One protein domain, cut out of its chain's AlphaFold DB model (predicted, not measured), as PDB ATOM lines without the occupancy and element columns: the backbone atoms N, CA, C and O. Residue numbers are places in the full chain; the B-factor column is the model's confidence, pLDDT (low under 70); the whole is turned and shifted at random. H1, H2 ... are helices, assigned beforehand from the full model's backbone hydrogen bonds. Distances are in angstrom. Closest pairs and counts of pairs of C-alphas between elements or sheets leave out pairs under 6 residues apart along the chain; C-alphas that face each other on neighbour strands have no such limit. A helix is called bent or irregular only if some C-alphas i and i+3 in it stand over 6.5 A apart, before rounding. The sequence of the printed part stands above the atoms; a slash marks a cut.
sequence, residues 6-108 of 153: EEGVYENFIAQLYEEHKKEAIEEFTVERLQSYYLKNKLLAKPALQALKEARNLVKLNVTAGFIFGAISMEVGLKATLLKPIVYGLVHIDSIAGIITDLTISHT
ATOM      1  N   GLU A   6     237.138 144.137 182.962       74.19
ATOM      2  CA  GLU A   6     236.280 145.123 183.635       74.19
ATOM      3  C   GLU A   6     236.943 146.499 183.751       74.19
ATOM      4  O   GLU A   6     236.301 147.501 183.442       74.19
ATOM      5  N   GLU A   7     238.228 146.563 184.114       75.50
ATOM      6  CA  GLU A   7     238.980 147.826 184.164       75.50
ATOM      7  C   GLU A   7     239.054 148.483 182.779       75.50
ATOM      8  O   GLU A   7     238.857 149.689 182.659       75.50
ATOM      9  N   GLY A   8     239.236 147.698 181.710       78.00
ATOM     10  CA  GLY A   8     239.236 148.218 180.339       78.00
ATOM     11  C   GLY A   8     237.881 148.699 179.835       78.00
ATOM     12  O   GLY A   8     237.816 149.676 179.089       78.00
ATOM     13  N   VAL A   9     236.787 148.057 180.242       81.88
ATOM     14  CA  VAL A   9     235.434 148.531 179.920       81.88
ATOM     15  C   VAL A   9     235.115 149.808 180.701       81.88
ATOM     16  O   VAL A   9     234.570 150.749 180.126       81.88
ATOM     17  N   TYR A  10     235.509 149.877 181.973       80.56
ATOM     18  CA  TYR A  10     235.323 151.054 182.818       80.56
ATOM     19  C   TYR A  10     236.120 152.267 182.317       80.56
ATOM     20  O   TYR A  10     235.556 153.348 182.174       80.56
ATOM     21  N   GLU A  11     237.402 152.104 181.976       80.31
ATOM     22  CA  GLU A  11     238.220 153.197 181.434       80.31
ATOM     23  C   GLU A  11     237.668 153.739 180.112       80.31
ATOM     24  O   GLU A  11     237.586 154.954 179.930       80.31
ATOM     25  N   ASN A  12     237.230 152.859 179.207       81.25
ATOM     26  CA  ASN A  12     236.613 153.281 177.948       81.25
ATOM     27  C   ASN A  12     235.285 154.013 178.173       81.25
ATOM     28  O   ASN A  12     235.023 155.014 177.509       81.25
ATOM     29  N   PHE A  13     234.467 153.550 179.120       84.25
ATOM     30  CA  PHE A  13     233.227 154.223 179.501       84.25
ATOM     31  C   PHE A  13     233.495 155.626 180.064       84.25
ATOM     32  O   PHE A  13     232.868 156.592 179.637       84.25
ATOM     33  N   ILE A  14     234.477 155.768 180.959       83.56
ATOM     34  CA  ILE A  14     234.877 157.067 181.517       83.56
ATOM     35  C   ILE A  14     235.451 157.994 180.437       83.56
ATOM     36  O   ILE A  14     235.140 159.182 180.433       83.56
ATOM     37  N   ALA A  15     236.252 157.476 179.503       83.50
ATOM     38  CA  ALA A  15     236.792 158.267 178.399       83.50
ATOM     39  C   ALA A  15     235.686 158.789 177.466       83.50
ATOM     40  O   ALA A  15     235.723 159.949 177.059       83.50
ATOM     41  N   GLN A  16     234.685 157.957 177.167       82.06
ATOM     42  CA  GLN A  16     233.517 158.360 176.380       82.06
ATOM     43  C   GLN A  16     232.694 159.425 177.108       82.06
ATOM     44  O   GLN A  16     232.397 160.460 176.520       82.06
ATOM     45  N   LEU A  17     232.416 159.213 178.396       81.00
ATOM     46  CA  LEU A  17     231.692 160.164 179.239       81.00
ATOM     47  C   LEU A  17     232.429 161.511 179.341       81.00
ATOM     48  O   LEU A  17     231.818 162.575 179.289       81.00
ATOM     49  N   TYR A  18     233.760 161.480 179.443       80.50
ATOM     50  CA  TYR A  18     234.578 162.688 179.439       80.50
ATOM     51  C   TYR A  18     234.494 163.423 178.099       80.50
ATOM     52  O   TYR A  18     234.261 164.626 178.091       80.50
ATOM     53  N   GLU A  19     234.654 162.734 176.968       81.88
ATOM     54  CA  GLU A  19     234.555 163.369 175.647       81.88
ATOM     55  C   GLU A  19     233.149 163.919 175.354       81.88
ATOM     56  O   GLU A  19     233.031 164.956 174.696       81.88
ATOM     57  N   GLU A  20     232.101 163.286 175.883       82.19
ATOM     58  CA  GLU A  20     230.718 163.757 175.777       82.19
ATOM     59  C   GLU A  20     230.502 165.071 176.549       82.19
ATOM     60  O   GLU A  20     230.049 166.059 175.969       82.19
ATOM     61  N   HIS A  21     230.932 165.142 177.814       80.69
ATOM     62  CA  HIS A  21     230.679 166.310 178.675       80.69
ATOM     63  C   HIS A  21     231.751 167.402 178.621       80.69
ATOM     64  O   HIS A  21     231.549 168.511 179.114       80.69
ATOM     65  N   LYS A  22     232.909 167.136 178.015       80.62
ATOM     66  CA  LYS A  22     234.011 168.105 177.917       80.62
ATOM     67  C   LYS A  22     233.598 169.388 177.206       80.62
ATOM     68  O   LYS A  22     234.026 170.463 177.615       80.62
ATOM     69  N   LYS A  23     232.791 169.292 176.146       79.25
ATOM     70  CA  LYS A  23     232.312 170.477 175.417       79.25
ATOM     71  C   LYS A  23     231.387 171.328 176.284       79.25
ATOM     72  O   LYS A  23     231.620 172.526 176.396       79.25
ATOM     73  N   GLU A  24     230.423 170.695 176.947       79.19
ATOM     74  CA  GLU A  24     229.477 171.358 177.853       79.19
ATOM     75  C   GLU A  24     230.213 172.054 179.005       79.19
ATOM     76  O   GLU A  24     230.001 173.238 179.250       79.19
ATOM     77  N   ALA A  25     231.172 171.369 179.636       75.44
ATOM     78  CA  ALA A  25     231.966 171.935 180.724       75.44
ATOM     79  C   ALA A  25     232.807 173.148 180.285       75.44
ATOM     80  O   ALA A  25     232.972 174.100 181.047       75.44
ATOM     81  N   ILE A  26     233.348 173.137 179.059       76.50
ATOM     82  CA  ILE A  26     234.076 174.288 178.500       76.50
ATOM     83  C   ILE A  26     233.121 175.460 178.256       76.50
ATOM     84  O   ILE A  26     233.461 176.597 178.587       76.50
ATOM     85  N   GLU A  27     231.939 175.200 177.695       77.19
ATOM     86  CA  GLU A  27     230.938 176.230 177.406       77.19
ATOM     87  C   GLU A  27     230.399 176.880 178.684       77.19
ATOM     88  O   GLU A  27     230.432 178.109 178.797       77.19
ATOM     89  N   GLU A  28     229.976 176.082 179.669       77.56
ATOM     90  CA  GLU A  28     229.520 176.573 180.974       77.56
ATOM     91  C   GLU A  28     230.596 177.420 181.642       77.56
ATOM     92  O   GLU A  28     230.340 178.552 182.059       77.56
ATOM     93  N   PHE A  29     231.833 176.922 181.642       78.75
ATOM     94  CA  PHE A  29     232.961 177.650 182.185       78.75
ATOM     95  C   PHE A  29     233.132 179.007 181.484       78.75
ATOM     96  O   PHE A  29     233.158 180.047 182.140       78.75
ATOM     97  N   THR A  30     233.202 179.052 180.150       77.25
ATOM     98  CA  THR A  30     233.363 180.313 179.408       77.25
ATOM     99  C   THR A  30     232.214 181.294 179.674       77.25
ATOM    100  O   THR A  30     232.462 182.496 179.834       77.25
ATOM    101  N   VAL A  31     230.976 180.806 179.781       82.12
ATOM    102  CA  VAL A  31     229.802 181.623 180.118       82.12
ATOM    103  C   VAL A  31     229.937 182.224 181.518       82.12
ATOM    104  O   VAL A  31     229.812 183.444 181.670       82.12
ATOM    105  N   GLU A  32     230.252 181.415 182.528       84.69
ATOM    106  CA  GLU A  32     230.450 181.880 183.905       84.69
ATOM    107  C   GLU A  32     231.575 182.914 183.999       84.69
ATOM    108  O   GLU A  32     231.443 183.952 184.659       84.69
ATOM    109  N   ARG A  33     232.682 182.683 183.287       83.38
ATOM    110  CA  ARG A  33     233.815 183.610 183.243       83.38
ATOM    111  C   ARG A  33     233.434 184.951 182.646       83.38
ATOM    112  O   ARG A  33     233.721 185.988 183.257       83.38
ATOM    113  N   LEU A  34     232.764 184.945 181.499       85.88
ATOM    114  CA  LEU A  34     232.308 186.162 180.839       85.88
ATOM    115  C   LEU A  34     231.332 186.936 181.738       85.88
ATOM    116  O   LEU A  34     231.519 188.135 181.957       85.88
ATOM    117  N   GLN A  35     230.356 186.254 182.342       88.25
ATOM    118  CA  GLN A  35     229.419 186.863 183.292       88.25
ATOM    119  C   GLN A  35     230.134 187.467 184.507       88.25
ATOM    120  O   GLN A  35     229.859 188.610 184.888       88.25
ATOM    121  N   SER A  36     231.100 186.747 185.086       88.56
ATOM    122  CA  SER A  36     231.859 187.218 186.248       88.56
ATOM    123  C   SER A  36     232.586 188.538 185.969       88.56
ATOM    124  O   SER A  36     232.647 189.406 186.844       88.56
ATOM    125  N   TYR A  37     233.070 188.742 184.737       90.25
ATOM    126  CA  TYR A  37     233.708 189.990 184.338       90.25
ATOM    127  C   TYR A  37     232.736 191.171 184.403       90.25
ATOM    128  O   TYR A  37     233.056 192.204 184.997       90.25
ATOM    129  N   TYR A  38     231.537 191.021 183.836       91.75
ATOM    130  CA  TYR A  38     230.510 192.066 183.855       91.75
ATOM    131  C   TYR A  38     230.029 192.373 185.278       91.75
ATOM    132  O   TYR A  38     229.893 193.544 185.642       91.75
ATOM    133  N   LEU A  39     229.838 191.342 186.108       92.00
ATOM    134  CA  LEU A  39     229.419 191.496 187.505       92.00
ATOM    135  C   LEU A  39     230.463 192.240 188.351       92.00
ATOM    136  O   LEU A  39     230.092 193.097 189.159       92.00
ATOM    137  N   LYS A  40     231.757 191.958 188.137       91.88
ATOM    138  CA  LYS A  40     232.874 192.655 188.798       91.88
ATOM    139  C   LYS A  40     233.036 194.098 188.297       91.88
ATOM    140  O   LYS A  40     233.437 194.967 189.065       91.88
ATOM    141  N   ASN A  41     232.680 194.386 187.043       91.94
ATOM    142  CA  ASN A  41     232.939 195.673 186.386       91.94
ATOM    143  C   ASN A  41     231.654 196.434 186.001       91.94
ATOM    144  O   ASN A  41     231.514 196.910 184.878       91.94
ATOM    145  N   LYS A  42     230.718 196.629 186.939       92.62
ATOM    146  CA  LYS A  42     229.380 197.214 186.671       92.62
ATOM    147  C   LYS A  42     229.370 198.564 185.934       92.62
ATOM    148  O   LYS A  42     228.386 198.906 185.289       92.62
ATOM    149  N   LEU A  43     230.444 199.348 186.039       93.69
ATOM    150  CA  LEU A  43     230.569 200.672 185.416       93.69
ATOM    151  C   LEU A  43     231.485 200.687 184.186       93.69
ATOM    152  O   LEU A  43     231.893 201.761 183.750       93.69
ATOM    153  N   LEU A  44     231.800 199.533 183.599       93.25
ATOM    154  CA  LEU A  44     232.745 199.435 182.482       93.25
ATOM    155  C   LEU A  44     232.347 200.275 181.251       93.25
ATOM    156  O   LEU A  44     233.215 200.768 180.537       93.25
ATOM    157  N   ALA A  45     231.046 200.499 181.025       93.31
ATOM    158  CA  ALA A  45     230.544 201.337 179.930       93.31
ATOM    159  C   ALA A  45     230.579 202.847 180.241       93.31
ATOM    160  O   ALA A  45     230.409 203.669 179.338       93.31
ATOM    161  N   LYS A  46     230.789 203.242 181.506       95.56
ATOM    162  CA  LYS A  46     230.712 204.641 181.955       95.56
ATOM    163  C   LYS A  46     231.635 205.576 181.159       95.56
ATOM    164  O   LYS A  46     231.128 206.606 180.715       95.56
ATOM    165  N   PRO A  47     232.920 205.251 180.907       93.94
ATOM    166  CA  PRO A  47     233.803 206.139 180.150       93.94
ATOM    167  C   PRO A  47     233.323 206.360 178.709       93.94
ATOM    168  O   PRO A  47     233.326 207.485 178.215       93.94
ATOM    169  N   ALA A  48     232.826 205.304 178.059       94.88
ATOM    170  CA  ALA A  48     232.279 205.384 176.707       94.88
ATOM    171  C   ALA A  48     231.022 206.263 176.653       94.88
ATOM    172  O   ALA A  48     230.889 207.113 175.771       94.88
ATOM    173  N   LEU A  49     230.115 206.107 177.624       96.69
ATOM    174  CA  LEU A  49     228.897 206.917 177.723       96.69
ATOM    175  C   LEU A  49     229.196 208.386 178.042       96.69
ATOM    176  O   LEU A  49     228.528 209.275 177.513       96.69
ATOM    177  N   GLN A  50     230.206 208.657 178.870       97.19
ATOM    178  CA  GLN A  50     230.662 210.019 179.149       97.19
ATOM    179  C   GLN A  50     231.234 210.678 177.892       97.19
ATOM    180  O   GLN A  50     230.802 211.774 177.545       97.19
ATOM    181  N   ALA A  51     232.103 209.988 177.152       96.12
ATOM    182  CA  ALA A  51     232.621 210.494 175.884       96.12
ATOM    183  C   ALA A  51     231.498 210.747 174.858       96.12
ATOM    184  O   ALA A  51     231.521 211.758 174.162       96.12
ATOM    185  N   LEU A  52     230.462 209.897 174.813       96.19
ATOM    186  CA  LEU A  52     229.298 210.124 173.949       96.19
ATOM    187  C   LEU A  52     228.515 211.376 174.354       96.19
ATOM    188  O   LEU A  52     228.022 212.114 173.499       96.19
ATOM    189  N   LYS A  53     228.361 211.597 175.663       97.12
ATOM    190  CA  LYS A  53     227.702 212.791 176.192       97.12
ATOM    191  C   LYS A  53     228.472 214.046 175.779       97.12
ATOM    192  O   LYS A  53     227.852 214.973 175.264       97.12
ATOM    193  N   GLU A  54     229.796 214.041 175.918       96.25
ATOM    194  CA  GLU A  54     230.646 215.151 175.474       96.25
ATOM    195  C   GLU A  54     230.563 215.372 173.964       96.25
ATOM    196  O   GLU A  54     230.356 216.499 173.521       96.25
ATOM    197  N   ALA A  55     230.594 214.302 173.166       96.44
ATOM    198  CA  ALA A  55     230.428 214.382 171.716       96.44
ATOM    199  C   ALA A  55     229.141 215.125 171.320       96.44
ATOM    200  O   ALA A  55     229.157 216.019 170.474       96.44
ATOM    201  N   ARG A  56     228.018 214.792 171.973       96.00
ATOM    202  CA  ARG A  56     226.704 215.413 171.727       96.00
ATOM    203  C   ARG A  56     226.641 216.878 172.150       96.00
ATOM    204  O   ARG A  56     225.924 217.653 171.519       96.00
ATOM    205  N   ASN A  57     227.354 217.250 173.208       96.06
ATOM    206  CA  ASN A  57     227.431 218.637 173.657       96.06
ATOM    207  C   ASN A  57     228.292 219.467 172.697       96.06
ATOM    208  O   ASN A  57     227.891 220.552 172.276       96.06
ATOM    209  N   LEU A  58     229.449 218.925 172.314       95.44
ATOM    210  CA  LEU A  58     230.451 219.619 171.517       95.44
ATOM    211  C   LEU A  58     230.070 219.738 170.050       95.44
ATOM    212  O   LEU A  58     230.386 220.759 169.461       95.44
ATOM    213  N   VAL A  59     229.339 218.785 169.462       92.69
ATOM    214  CA  VAL A  59     228.988 218.844 168.028       92.69
ATOM    215  C   VAL A  59     228.229 220.123 167.642       92.69
ATOM    216  O   VAL A  59     228.313 220.566 166.502       92.69
ATOM    217  N   LYS A  60     227.517 220.740 168.595       90.50
ATOM    218  CA  LYS A  60     226.793 222.008 168.401       90.50
ATOM    219  C   LYS A  60     227.702 223.243 168.411       90.50
ATOM    220  O   LYS A  60     227.295 224.284 167.915       90.50
ATOM    221  N   LEU A  61     228.887 223.135 169.010       94.44
ATOM    222  CA  LEU A  61     229.841 224.232 169.213       94.44
ATOM    223  C   LEU A  61     231.062 224.099 168.295       94.44
ATOM    224  O   LEU A  61     231.541 225.077 167.735       94.44
ATOM    225  N   ASN A  62     231.568 222.879 168.153       94.44
ATOM    226  CA  ASN A  62     232.704 222.515 167.328       94.44
ATOM    227  C   ASN A  62     232.527 221.070 166.837       94.44
ATOM    228  O   ASN A  62     232.621 220.106 167.604       94.44
ATOM    229  N   VAL A  63     232.278 220.930 165.535       92.56
ATOM    230  CA  VAL A  63     231.994 219.637 164.900       92.56
ATOM    231  C   VAL A  63     233.180 218.677 165.024       92.56
ATOM    232  O   VAL A  63     232.972 217.519 165.377       92.56
ATOM    233  N   THR A  64     234.411 219.154 164.827       92.06
ATOM    234  CA  THR A  64     235.631 218.338 164.935       92.06
ATOM    235  C   THR A  64     235.812 217.780 166.345       92.06
ATOM    236  O   THR A  64     236.046 216.587 166.519       92.06
ATOM    237  N   ALA A  65     235.632 218.610 167.376       91.69
ATOM    238  CA  ALA A  65     235.699 218.160 168.762       91.69
ATOM    239  C   ALA A  65     234.594 217.135 169.067       91.69
ATOM    240  O   ALA A  65     234.865 216.083 169.646       91.69
ATOM    241  N   GLY A  66     233.363 217.396 168.612       93.62
ATOM    242  CA  GLY A  66     232.254 216.447 168.724       93.62
ATOM    243  C   GLY A  66     232.558 215.100 168.060       93.62
ATOM    244  O   GLY A  66     232.296 214.048 168.643       93.62
ATOM    245  N   PHE A  67     233.168 215.120 166.874       89.50
ATOM    246  CA  PHE A  67     233.575 213.918 166.153       89.50
ATOM    247  C   PHE A  67     234.659 213.130 166.896       89.50
ATOM    248  O   PHE A  67     234.499 211.924 167.088       89.50
ATOM    249  N   ILE A  68     235.712 213.798 167.379       91.00
ATOM    250  CA  ILE A  68     236.796 213.160 168.143       91.00
ATOM    251  C   ILE A  68     236.233 212.446 169.377       91.00
ATOM    252  O   ILE A  68     236.507 211.264 169.582       91.00
ATOM    253  N   PHE A  69     235.387 213.113 170.168       93.81
ATOM    254  CA  PHE A  69     234.756 212.484 171.334       93.81
ATOM    255  C   PHE A  69     233.811 211.336 170.952       93.81
ATOM    256  O   PHE A  69     233.721 210.343 171.678       93.81
ATOM    257  N   GLY A  70     233.141 211.424 169.800       91.81
ATOM    258  CA  GLY A  70     232.325 210.337 169.261       91.81
ATOM    259  C   GLY A  70     233.159 209.108 168.890       91.81
ATOM    260  O   GLY A  70     232.800 207.987 169.254       91.81
ATOM    261  N   ALA A  71     234.301 209.315 168.231       87.44
ATOM    262  CA  ALA A  71     235.247 208.253 167.904       87.44
ATOM    263  C   ALA A  71     235.827 207.605 169.173       87.44
ATOM    264  O   ALA A  71     235.828 206.380 169.282       87.44
ATOM    265  N   ILE A  72     236.217 208.415 170.165       89.62
ATOM    266  CA  ILE A  72     236.692 207.939 171.476       89.62
ATOM    267  C   ILE A  72     235.619 207.098 172.169       89.62
ATOM    268  O   ILE A  72     235.910 206.008 172.653       89.62
ATOM    269  N   SER A  73     234.372 207.575 172.209       93.75
ATOM    270  CA  SER A  73     233.259 206.837 172.810       93.75
ATOM    271  C   SER A  73     233.099 205.453 172.192       93.75
ATOM    272  O   SER A  73     232.981 204.457 172.910       93.75
ATOM    273  N   MET A  74     233.139 205.393 170.863       88.94
ATOM    274  CA  MET A  74     233.011 204.149 170.128       88.94
ATOM    275  C   MET A  74     234.173 203.202 170.419       88.94
ATOM    276  O   MET A  74     233.929 202.048 170.756       88.94
ATOM    277  N   GLU A  75     235.415 203.674 170.329       84.88
ATOM    278  CA  GLU A  75     236.606 202.856 170.570       84.88
ATOM    279  C   GLU A  75     236.651 202.335 172.010       84.88
ATOM    280  O   GLU A  75     236.787 201.132 172.238       84.88
ATOM    281  N   VAL A  76     236.472 203.221 172.990       89.69
ATOM    282  CA  VAL A  76     236.485 202.860 174.410       89.69
ATOM    283  C   VAL A  76     235.342 201.905 174.736       89.69
ATOM    284  O   VAL A  76     235.562 200.928 175.449       89.69
ATOM    285  N   GLY A  77     234.141 202.140 174.195       90.19
ATOM    286  CA  GLY A  77     232.990 201.259 174.386       90.19
ATOM    287  C   GLY A  77     233.270 199.866 173.845       90.19
ATOM    288  O   GLY A  77     233.273 198.899 174.594       90.19
ATOM    289  N   LEU A  78     233.629 199.774 172.571       85.75
ATOM    290  CA  LEU A  78     233.965 198.524 171.898       85.75
ATOM    291  C   LEU A  78     235.101 197.744 172.593       85.75
ATOM    292  O   LEU A  78     235.049 196.513 172.702       85.75
ATOM    293  N   LYS A  79     236.115 198.444 173.107       85.94
ATOM    294  CA  LYS A  79     237.248 197.840 173.821       85.94
ATOM    295  C   LYS A  79     236.861 197.342 175.212       85.94
ATOM    296  O   LYS A  79     237.174 196.204 175.560       85.94
ATOM    297  N   ALA A  80     236.181 198.174 175.996       89.19
ATOM    298  CA  ALA A  80     235.848 197.872 177.383       89.19
ATOM    299  C   ALA A  80     234.652 196.921 177.519       89.19
ATOM    300  O   ALA A  80     234.669 196.065 178.395       89.19
ATOM    301  N   THR A  81     233.626 197.057 176.671       89.94
ATOM    302  CA  THR A  81     232.335 196.363 176.827       89.94
ATOM    303  C   THR A  81     232.217 195.069 176.045       89.94
ATOM    304  O   THR A  81     231.319 194.290 176.345       89.94
ATOM    305  N   LEU A  82     233.070 194.849 175.043       86.81
ATOM    306  CA  LEU A  82     233.050 193.634 174.229       86.81
ATOM    307  C   LEU A  82     234.382 192.907 174.309       86.81
ATOM    308  O   LEU A  82     234.441 191.804 174.837       86.81
ATOM    309  N   LEU A  83     235.466 193.530 173.836       85.50
ATOM    310  CA  LEU A  83     236.709 192.786 173.659       85.50
ATOM    311  C   LEU A  83     237.315 192.301 174.981       85.50
ATOM    312  O   LEU A  83     237.652 191.127 175.090       85.50
ATOM    313  N   LYS A  84     237.447 193.183 175.980       88.56
ATOM    314  CA  LYS A  84     237.976 192.799 177.299       88.56
ATOM    315  C   LYS A  84     237.184 191.639 177.936       88.56
ATOM    316  O   LYS A  84     237.818 190.651 178.293       88.56
ATOM    317  N   PRO A  85     235.842 191.704 178.041       89.00
ATOM    318  CA  PRO A  85     235.038 190.595 178.552       89.00
ATOM    319  C   PRO A  85     235.205 189.289 177.775       89.00
ATOM    320  O   PRO A  85     235.308 188.231 178.388       89.00
ATOM    321  N   ILE A  86     235.261 189.356 176.440       86.81
ATOM    322  CA  ILE A  86     235.418 188.171 175.589       86.81
ATOM    323  C   ILE A  86     236.777 187.509 175.836       86.81
ATOM    324  O   ILE A  86     236.830 186.317 176.118       86.81
ATOM    325  N   VAL A  87     237.872 188.275 175.808       85.62
ATOM    326  CA  VAL A  87     239.218 187.737 176.078       85.62
ATOM    327  C   VAL A  87     239.301 187.165 177.494       85.62
ATOM    328  O   VAL A  87     239.860 186.092 177.681       85.62
ATOM    329  N   TYR A  88     238.693 187.825 178.481       88.31
ATOM    330  CA  TYR A  88     238.647 187.325 179.855       88.31
ATOM    331  C   TYR A  88     237.864 186.007 179.980       88.31
ATOM    332  O   TYR A  88     238.278 185.120 180.725       88.31
ATOM    333  N   GLY A  89     236.753 185.874 179.248       85.62
ATOM    334  CA  GLY A  89     235.929 184.663 179.198       85.62
ATOM    335  C   GLY A  89     236.648 183.454 178.591       85.62
ATOM    336  O   GLY A  89     236.389 182.322 178.992       85.62
ATOM    337  N   LEU A  90     237.591 183.696 177.677       82.69
ATOM    338  CA  LEU A  90     238.392 182.661 177.013       82.69
ATOM    339  C   LEU A  90     239.566 182.144 177.864       82.69
ATOM    340  O   LEU A  90     240.241 181.198 177.463       82.69
ATOM    341  N   VAL A  91     239.842 182.744 179.026       82.56
ATOM    342  CA  VAL A  91     240.946 182.315 179.896       82.56
ATOM    343  C   VAL A  91     240.438 181.403 181.010       82.56
ATOM    344  O   VAL A  91     239.700 181.830 181.900       82.56
ATOM    345  N   HIS A  92     240.924 180.157 180.998       75.56
ATOM    346  CA  HIS A  92     240.527 179.100 181.935       75.56
ATOM    347  C   HIS A  92     240.947 179.305 183.395       75.56
ATOM    348  O   HIS A  92     240.384 178.702 184.300       75.56
ATOM    349  N   ILE A  93     241.937 180.153 183.656       79.19
ATOM    350  CA  ILE A  93     242.478 180.341 185.004       79.19
ATOM    351  C   ILE A  93     242.125 181.754 185.481       79.19
ATOM    352  O   ILE A  93     242.634 182.739 184.942       79.19
ATOM    353  N   ASP A  94     241.274 181.867 186.512       76.94
ATOM    354  CA  ASP A  94     240.754 183.165 186.981       76.94
ATOM    355  C   ASP A  94     241.857 184.138 187.397       76.94
ATOM    356  O   ASP A  94     241.848 185.307 187.006       76.94
ATOM    357  N   SER A  95     242.846 183.633 188.136       81.31
ATOM    358  CA  SER A  95     243.934 184.434 188.698       81.31
ATOM    359  C   SER A  95     244.787 185.139 187.640       81.31
ATOM    360  O   SER A  95     245.352 186.194 187.923       81.31
ATOM    361  N   ILE A  96     244.854 184.602 186.418       80.62
ATOM    362  CA  ILE A  96     245.634 185.181 185.314       80.62
ATOM    363  C   ILE A  96     244.761 185.812 184.230       80.62
ATOM    364  O   ILE A  96     245.284 186.544 183.392       80.62
ATOM    365  N   ALA A  97     243.446 185.578 184.237       82.12
ATOM    366  CA  ALA A  97     242.537 186.068 183.203       82.12
ATOM    367  C   ALA A  97     242.625 187.589 183.026       82.12
ATOM    368  O   ALA A  97     242.679 188.076 181.898       82.12
ATOM    369  N   GLY A  98     242.725 188.342 184.129       80.94
ATOM    370  CA  GLY A  98     242.932 189.792 184.084       80.94
ATOM    371  C   GLY A  98     244.260 190.181 183.428       80.94
ATOM    372  O   GLY A  98     244.276 191.013 182.526       80.94
ATOM    373  N   ILE A  99     245.353 189.514 183.813       80.62
ATOM    374  CA  ILE A  99     246.705 189.776 183.299       80.62
ATOM    375  C   ILE A  99     246.778 189.488 181.797       80.62
ATOM    376  O   ILE A  99     247.244 190.329 181.033       80.62
ATOM    377  N   ILE A 100     246.280 188.330 181.356       79.38
ATOM    378  CA  ILE A 100     246.250 187.952 179.936       79.38
ATOM    379  C   ILE A 100     245.383 188.922 179.136       79.38
ATOM    380  O   ILE A 100     245.790 189.370 178.064       79.38
ATOM    381  N   THR A 101     244.218 189.294 179.671       83.56
ATOM    382  CA  THR A 101     243.328 190.275 179.041       83.56
ATOM    383  C   THR A 101     244.040 191.606 178.853       83.56
ATOM    384  O   THR A 101     244.041 192.153 177.752       83.56
ATOM    385  N   ASP A 102     244.696 192.120 179.893       83.12
ATOM    386  CA  ASP A 102     245.387 193.398 179.808       83.12
ATOM    387  C   ASP A 102     246.621 193.329 178.901       83.12
ATOM    388  O   ASP A 102     246.772 194.220 178.073       83.12
ATOM    389  N   LEU A 103     247.435 192.268 178.942       78.12
ATOM    390  CA  LEU A 103     248.574 192.079 178.026       78.12
ATOM    391  C   LEU A 103     248.145 191.984 176.555       78.12
ATOM    392  O   LEU A 103     248.799 192.543 175.676       78.12
ATOM    393  N   THR A 104     247.022 191.320 176.282       76.38
ATOM    394  CA  THR A 104     246.475 191.180 174.921       76.38
ATOM    395  C   THR A 104     245.969 192.524 174.378       76.38
ATOM    396  O   THR A 104     245.915 192.747 173.168       76.38
ATOM    397  N   ILE A 105     245.595 193.448 175.269       77.81
ATOM    398  CA  ILE A 105     244.815 194.645 174.930       77.81
ATOM    399  C   ILE A 105     245.599 195.957 175.158       77.81
ATOM    400  O   ILE A 105     245.235 196.998 174.591       77.81
ATOM    401  N   SER A 106     246.689 195.936 175.930       67.19
ATOM    402  CA  SER A 106     247.448 197.120 176.367       67.19
ATOM    403  C   SER A 106     248.210 197.842 175.252       67.19
ATOM    404  O   SER A 106     248.569 199.002 175.425       67.19
ATOM    405  N   HIS A 107     248.373 197.240 174.071       58.75
ATOM    406  CA  HIS A 107     249.119 197.848 172.956       58.75
ATOM    407  C   HIS A 107     248.448 197.681 171.585       58.75
ATOM    408  O   HIS A 107     249.084 197.806 170.533       58.75
ATOM    409  N   THR A 108     247.144 197.402 171.568       60.47
ATOM    410  CA  THR A 108     246.375 197.264 170.330       60.47
ATOM    411  C   THR A 108     245.780 198.605 169.906       60.47
ATOM    412  O   THR A 108     244.889 199.147 170.561       60.47
TER     413      THR A 108
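What this domain is: This is residues 6 to 108 of the 153 residues of an uncharacterized protein of Candidatus Methanoperedenaceae archaeon GB50 (UniProt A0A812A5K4). A long rod: the bent helix H1 makes one end, and a helical hairpin of H2 and H3 makes the other. H3 folds back so that its residues 85 to 89 pack on H1b, short H4 packs on residues 84 to 89 of H3, and residues 6 to 25 of H1 stick out free. The printed part has 103 residues with four named helices, H1 to H4 in order, and no named strand; the class is all helix. It is extended, with a radius of gyration of the C-alphas of 21.3 A and spans of 81 by 21 by 20 A.

Where its parts are: H1, residues 6 to 40, was assigned as one helix by its hydrogen bonds but is bent: C-alphas 20 and 23 are 6.9 A apart. Its arms are H1a, residues 6 to 20, 21.0 A, from C-alpha 6 at (236.280, 145.123, 183.635), and H1b, residues 23 to 40, 25.9 A. H2 is residues 46 to 58, 18.3 A. H3, residues 63 to 89, 38.0 A, is only just irregular, with C-alphas 81 and 84 6.7 A apart. H4, residues 94 to 105, 17.1 A, is irregular, with C-alphas 95 and 98 7.1 A apart; it ends at C-alpha 105 (244.815, 194.645, 174.930).

How they stand to each other: H1a and H1b stand at a steep tilt of 45 degrees. The hub, H3, touches H1b, closest at the C-alphas of Leu 34 and Gly 89, 4.2 A, opposite ways at a steep tilt of 44 degrees. H2 and H3 form a hairpin and touch, closest at the C-alphas of Ala 55 and Gly 66, 4.1 A, at a shallow tilt of 13 degrees. H3 and H4, also a hairpin, touch, closest at the C-alphas of Tyr 88 and Ala 97, 5.3 A, at 35.5 degrees, only just steep. H1a is apart from H2, H3 and H4. Every O i to N i+4 pair is within hydrogen-bond range in H1a, H1b and H2, against 20 of 23 in H3 and 6 of 8 in H4.

The domain as a whole: The C-alphas farthest apart, of Glu 6 and Leu 61, are 80.7 A apart. The printed part has no cut, and the three links are tight. Residues 106 to 108 are under pLDDT 70.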